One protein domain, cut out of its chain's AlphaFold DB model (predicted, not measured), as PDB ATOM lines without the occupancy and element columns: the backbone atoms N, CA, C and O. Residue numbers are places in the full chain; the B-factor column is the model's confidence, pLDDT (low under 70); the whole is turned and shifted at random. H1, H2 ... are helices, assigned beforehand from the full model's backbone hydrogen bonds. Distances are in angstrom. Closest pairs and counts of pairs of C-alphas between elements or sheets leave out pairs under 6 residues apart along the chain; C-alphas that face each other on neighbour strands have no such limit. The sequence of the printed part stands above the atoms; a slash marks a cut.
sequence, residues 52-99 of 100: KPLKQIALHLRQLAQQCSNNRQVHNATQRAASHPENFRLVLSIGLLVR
ATOM      1  N   LYS A  52     130.164 207.375 170.918       56.44
ATOM      2  CA  LYS A  52     130.957 208.498 170.377       56.44
ATOM      3  C   LYS A  52     132.208 208.111 169.535       56.44
ATOM      4  O   LYS A  52     132.367 208.715 168.476       56.44
ATOM      5  N   PRO A  53     133.057 207.123 169.890       59.62
ATOM      6  CA  PRO A  53     134.225 206.727 169.114       59.62
ATOM      7  C   PRO A  53     133.855 205.935 167.857       59.62
ATOM      8  O   PRO A  53     134.576 206.030 166.877       59.62
ATOM      9  N   LEU A  54     132.702 205.253 167.790       61.75
ATOM     10  CA  LEU A  54     132.247 204.612 166.543       61.75
ATOM     11  C   LEU A  54     131.993 205.639 165.429       61.75
ATOM     12  O   LEU A  54     132.373 205.417 164.281       61.75
ATOM     13  N   LYS A  55     131.416 206.798 165.773       66.62
ATOM     14  CA  LYS A  55     131.228 207.906 164.824       66.62
ATOM     15  C   LYS A  55     132.562 208.512 164.381       66.62
ATOM     16  O   LYS A  55     132.713 208.836 163.207       66.62
ATOM     17  N   GLN A  56     133.536 208.629 165.287       74.19
ATOM     18  CA  GLN A  56     134.876 209.135 164.958       74.19
ATOM     19  C   GLN A  56     135.684 208.158 164.099       74.19
ATOM     20  O   GLN A  56     136.367 208.594 163.174       74.19
ATOM     21  N   ILE A  57     135.570 206.853 164.362       75.62
ATOM     22  CA  ILE A  57     136.190 205.797 163.555       75.62
ATOM     23  C   ILE A  57     135.570 205.790 162.153       75.62
ATOM     24  O   ILE A  57     136.297 205.804 161.165       75.62
ATOM     25  N   ALA A  58     134.240 205.864 162.040       75.38
ATOM     26  CA  ALA A  58     133.567 205.943 160.744       75.38
ATOM     27  C   ALA A  58     133.957 207.205 159.950       75.38
ATOM     28  O   ALA A  58     134.133 207.136 158.733       75.38
ATOM     29  N   LEU A  59     134.124 208.347 160.628       81.44
ATOM     30  CA  LEU A  59     134.598 209.581 160.000       81.44
ATOM     31  C   LEU A  59     136.036 209.432 159.479       81.44
ATOM     32  O   LEU A  59     136.294 209.771 158.324       81.44
ATOM     33  N   HIS A  60     136.940 208.865 160.282       83.38
ATOM     34  CA  HIS A  60     138.322 208.604 159.869       83.38
ATOM     35  C   HIS A  60     138.403 207.633 158.690       83.38
ATOM     36  O   HIS A  60     139.150 207.877 157.746       83.38
ATOM     37  N   LEU A  61     137.603 206.566 158.692       80.75
ATOM     38  CA  LEU A  61     137.564 205.614 157.580       80.75
ATOM     39  C   LEU A  61     137.077 206.266 156.281       80.75
ATOM     40  O   LEU A  61     137.627 205.984 155.219       80.75
ATOM     41  N   ARG A  62     136.099 207.181 156.348       80.81
ATOM     42  CA  ARG A  62     135.657 207.955 155.174       80.81
ATOM     43  C   ARG A  62     136.743 208.895 154.661       80.81
ATOM     44  O   ARG A  62     136.948 208.972 153.454       80.81
ATOM     45  N   GLN A  63     137.448 209.580 155.558       86.75
ATOM     46  CA  GLN A  63     138.557 210.461 155.186       86.75
ATOM     47  C   GLN A  63     139.704 209.677 154.534       86.75
ATOM     48  O   GLN A  63     140.185 210.075 153.476       86.75
ATOM     49  N   LEU A  64     140.073 208.524 155.096       81.19
ATOM     50  CA  LEU A  64     141.082 207.630 154.524       81.19
ATOM     51  C   LEU A  64     140.646 207.069 153.167       81.19
ATOM     52  O   LEU A  64     141.431 207.078 152.223       81.19
ATOM     53  N   ALA A  65     139.390 206.637 153.026       73.94
ATOM     54  CA  ALA A  65     138.861 206.166 151.748       73.94
ATOM     55  C   ALA A  65     138.905 207.265 150.672       73.94
ATOM     56  O   ALA A  65     139.290 206.998 149.531       73.94
ATOM     57  N   GLN A  66     138.583 208.509 151.041       82.00
ATOM     58  CA  GLN A  66     138.680 209.652 150.137       82.00
ATOM     59  C   GLN A  66     140.132 209.944 149.742       82.00
ATOM     60  O   GLN A  66     140.413 210.144 148.562       82.00
ATOM     61  N   GLN A  67     141.065 209.922 150.697       78.69
ATOM     62  CA  GLN A  67     142.492 210.102 150.415       78.69
ATOM     63  C   GLN A  67     143.035 208.999 149.500       78.69
ATOM     64  O   GLN A  67     143.733 209.298 148.535       78.69
ATOM     65  N   CYS A  68     142.659 207.738 149.728       75.50
ATOM     66  CA  CYS A  68     143.025 206.626 148.851       75.50
ATOM     67  C   CYS A  68     142.436 206.776 147.440       75.50
ATOM     68  O   CYS A  68     143.132 206.507 146.461       75.50
ATOM     69  N   SER A  69     141.186 207.235 147.312       81.62
ATOM     70  CA  SER A  69     140.560 207.516 146.011       81.62
ATOM     71  C   SER A  69     141.296 208.626 145.259       81.62
ATOM     72  O   SER A  69     141.648 208.456 144.090       81.62
ATOM     73  N   ASN A  70     141.610 209.726 145.945       80.12
ATOM     74  CA  ASN A  70     142.365 210.838 145.374       80.12
ATOM     75  C   ASN A  70     143.773 210.385 144.953       80.12
ATOM     76  O   ASN A  70     144.197 210.656 143.832       80.12
ATOM     77  N   ASN A  71     144.466 209.616 145.798       72.75
ATOM     78  CA  ASN A  71     145.794 209.081 145.490       72.75
ATOM     79  C   ASN A  71     145.765 208.121 144.299       72.75
ATOM     80  O   ASN A  71     146.662 208.160 143.462       72.75
ATOM     81  N   ARG A  72     144.719 207.297 144.174       70.19
ATOM     82  CA  ARG A  72     144.541 206.414 143.016       70.19
ATOM     83  C   ARG A  72     144.317 207.208 141.727       70.19
ATOM     84  O   ARG A  72     144.865 206.841 140.694       70.19
ATOM     85  N   GLN A  73     143.551 208.297 141.780       72.31
ATOM     86  CA  GLN A  73     143.337 209.174 140.626       72.31
ATOM     87  C   GLN A  73     144.622 209.894 140.208       72.31
ATOM     88  O   GLN A  73     144.963 209.877 139.026       72.31
ATOM     89  N   VAL A  74     145.372 210.449 141.165       71.69
ATOM     90  CA  VAL A  74     146.675 211.082 140.903       71.69
ATOM     91  C   VAL A  74     147.666 210.065 140.346       71.69
ATOM     92  O   VAL A  74     148.333 210.348 139.356       71.69
ATOM     93  N   HIS A  75     147.732 208.858 140.913       73.44
ATOM     94  CA  HIS A  75     148.599 207.795 140.412       73.44
ATOM     95  C   HIS A  75     148.240 207.395 138.975       73.44
ATOM     96  O   HIS A  75     149.124 207.344 138.125       73.44
ATOM     97  N   ASN A  76     146.954 207.205 138.669       70.44
ATOM     98  CA  ASN A  76     146.498 206.892 137.313       70.44
ATOM     99  C   ASN A  76     146.785 208.033 136.324       70.44
ATOM    100  O   ASN A  76     147.217 207.776 135.202       70.44
ATOM    101  N   ALA A  77     146.579 209.290 136.727       65.75
ATOM    102  CA  ALA A  77     146.903 210.455 135.908       65.75
ATOM    103  C   ALA A  77     148.416 210.567 135.665       65.75
ATOM    104  O   ALA A  77     148.840 210.850 134.547       65.75
ATOM    105  N   THR A  78     149.226 210.267 136.682       66.19
ATOM    106  CA  THR A  78     150.693 210.276 136.602       66.19
ATOM    107  C   THR A  78     151.207 209.140 135.725       66.19
ATOM    108  O   THR A  78     152.080 209.369 134.898       66.19
ATOM    109  N   GLN A  79     150.639 207.934 135.829       65.38
ATOM    110  CA  GLN A  79     150.985 206.819 134.943       65.38
ATOM    111  C   GLN A  79     150.579 207.096 133.496       65.38
ATOM    112  O   GLN A  79     151.352 206.825 132.580       65.38
ATOM    113  N   ARG A  80     149.409 207.705 133.274       65.94
ATOM    114  CA  ARG A  80     148.986 208.127 131.937       65.94
ATOM    115  C   ARG A  80     149.917 209.206 131.382       65.94
ATOM    116  O   ARG A  80     150.371 209.082 130.251       65.94
ATOM    117  N   ALA A  81     150.285 210.203 132.183       58.75
ATOM    118  CA  ALA A  81     151.254 211.222 131.789       58.75
ATOM    119  C   ALA A  81     152.651 210.634 131.512       58.75
ATOM    120  O   ALA A  81     153.293 211.042 130.547       58.75
ATOM    121  N   ALA A  82     153.093 209.644 132.295       60.50
ATOM    122  CA  ALA A  82     154.360 208.936 132.102       60.50
ATOM    123  C   ALA A  82     154.357 208.004 130.878       60.50
ATOM    124  O   ALA A  82     155.415 207.713 130.329       60.50
ATOM    125  N   SER A  83     153.183 207.555 130.425       67.62
ATOM    126  CA  SER A  83     153.046 206.723 129.222       67.62
ATOM    127  C   SER A  83     153.168 207.504 127.908       67.62
ATOM    128  O   SER A  83     153.268 206.899 126.843       67.62
ATOM    129  N   HIS A  84     153.193 208.841 127.966       68.50
ATOM    130  CA  HIS A  84     153.364 209.686 126.790       68.50
ATOM    131  C   HIS A  84     154.830 210.132 126.648       68.50
ATOM    132  O   HIS A  84     155.292 210.975 127.423       68.50
ATOM    133  N   PRO A  85     155.568 209.636 125.635       64.44
ATOM    134  CA  PRO A  85     156.976 209.991 125.428       64.44
ATOM    135  C   PRO A  85     157.182 211.483 125.115       64.44
ATOM    136  O   PRO A  85     158.273 212.018 125.313       64.44
ATOM    137  N   GLU A  86     156.131 212.179 124.674       73.19
ATOM    138  CA  GLU A  86     156.148 213.624 124.421       73.19
ATOM    139  C   GLU A  86     156.323 214.444 125.707       73.19
ATOM    140  O   GLU A  86     157.030 215.449 125.694       73.19
ATOM    141  N   ASN A  87     155.795 213.968 126.840       69.12
ATOM    142  CA  ASN A  87     155.960 214.637 128.134       69.12
ATOM    143  C   ASN A  87     157.405 214.545 128.638       69.12
ATOM    144  O   ASN A  87     157.930 215.509 129.192       69.12
ATOM    145  N   PHE A  88     158.080 213.417 128.399       67.81
ATOM    146  CA  PHE A  88     159.505 213.274 128.704       67.81
ATOM    147  C   PHE A  88     160.356 214.222 127.853       67.81
ATOM    148  O   PHE A  88     161.223 214.913 128.385       67.81
ATOM    149  N   ARG A  89     160.072 214.310 126.545       72.50
ATOM    150  CA  ARG A  89     160.741 215.261 125.644       72.50
ATOM    151  C   ARG A  89     160.543 216.704 126.101       72.50
ATOM    152  O   ARG A  89     161.519 217.441 126.158       72.50
ATOM    153  N   LEU A  90     159.328 217.076 126.494       76.69
ATOM    154  CA  LEU A  90     159.011 218.421 126.972       76.69
ATOM    155  C   LEU A  90     159.773 218.775 128.261       76.69
ATOM    156  O   LEU A  90     160.357 219.853 128.350       76.69
ATOM    157  N   VAL A  91     159.851 217.853 129.226       76.69
ATOM    158  CA  VAL A  91     160.652 218.033 130.453       76.69
ATOM    159  C   VAL A  91     162.145 218.160 130.135       76.69
ATOM    160  O   VAL A  91     162.822 219.006 130.718       76.69
ATOM    161  N   LEU A  92     162.662 217.368 129.191       78.12
ATOM    162  CA  LEU A  92     164.063 217.438 128.770       78.12
ATOM    163  C   LEU A  92     164.379 218.772 128.075       78.12
ATOM    164  O   LEU A  92     165.406 219.386 128.357       78.12
ATOM    165  N   SER A  93     163.475 219.247 127.215       74.62
ATOM    166  CA  SER A  93     163.586 220.539 126.533       74.62
ATOM    167  C   SER A  93     163.545 221.713 127.514       74.62
ATOM    168  O   SER A  93     164.366 222.618 127.396       74.62
ATOM    169  N   ILE A  94     162.662 221.678 128.519       79.56
ATOM    170  CA  ILE A  94     162.626 222.689 129.590       79.56
ATOM    171  C   ILE A  94     163.907 222.629 130.432       79.56
ATOM    172  O   ILE A  94     164.510 223.661 130.711       79.56
ATOM    173  N   GLY A  95     164.362 221.431 130.807       79.00
ATOM    174  CA  GLY A  95     165.583 221.250 131.597       79.00
ATOM    175  C   GLY A  95     166.852 221.735 130.888       79.00
ATOM    176  O   GLY A  95     167.770 222.216 131.548       79.00
ATOM    177  N   LEU A  96     166.897 221.649 129.555       78.62
ATOM    178  CA  LEU A  96     167.966 222.232 128.740       78.62
ATOM    179  C   LEU A  96     167.866 223.762 128.672       78.62
ATOM    180  O   LEU A  96     168.891 224.425 128.767       78.62
ATOM    181  N   LEU A  97     166.654 224.316 128.575       78.25
ATOM    182  CA  LEU A  97     166.400 225.763 128.547       78.25
ATOM    183  C   LEU A  97     166.739 226.481 129.859       78.25
ATOM    184  O   LEU A  97     167.124 227.637 129.818       78.25
ATOM    185  N   VAL A  98     166.608 225.822 131.014       80.00
ATOM    186  CA  VAL A  98     166.930 226.415 132.333       80.00
ATOM    187  C   VAL A  98     168.436 226.390 132.634       80.00
ATOM    188  O   VAL A  98     168.906 227.075 133.540       80.00
ATOM    189  N   ARG A  99     169.207 225.568 131.911       62.03
ATOM    190  CA  ARG A  99     170.657 225.409 132.115       62.03
ATOM    191  C   ARG A  99     171.516 226.351 131.263       62.03
ATOM    192  O   ARG A  99     172.726 226.368 131.479       62.03
TER     193      ARG A  99
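What this domain is: This is residues 52 to 99 of the 100 residues of an uncharacterized protein of Aspergillus kawachii (UniProt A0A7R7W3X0). A long helix, H1, and a shorter one, H2, meet at a corner through a tight link, making an L with one long arm and one short arm. H1 makes most of the length, and neither arm folds back on the other. The printed part has 48 residues with two named helices, H1 then H2, and no named strand; the class is all helix. The whole is extended, with a radius of gyration of the C-alphas of 18.9 A, and spans 57 by 22 by 5 A.

How they stand to each other: H1, residues 52 to 82, and H2, residues 85 to 97, are close but not clearly touching, with 2 pairs of C-alphas within 8 A. Their closest C-alphas, those of Ala 81 and Asn 87, are 6.9 A apart. Their lines are about perpendicular, at 82 degrees. In H1 and H2 every O i to N i+4 pair is within hydrogen-bond range.

Where its parts are: H1 begins at C-alpha 52, (130.957, 208.498, 170.377), and measures 44.9 A from first to last C-alpha. H2 measures 18.6 A and ends at C-alpha 97, (166.400, 225.763, 128.547).

The domain as a whole: The C-alphas of Lys 52 and Arg 99, the two farthest apart, are 57.7 A apart. The printed part has no cut. Residues 52 to 55, 77 to 85, 87 to 88 and 99 have pLDDT under 70.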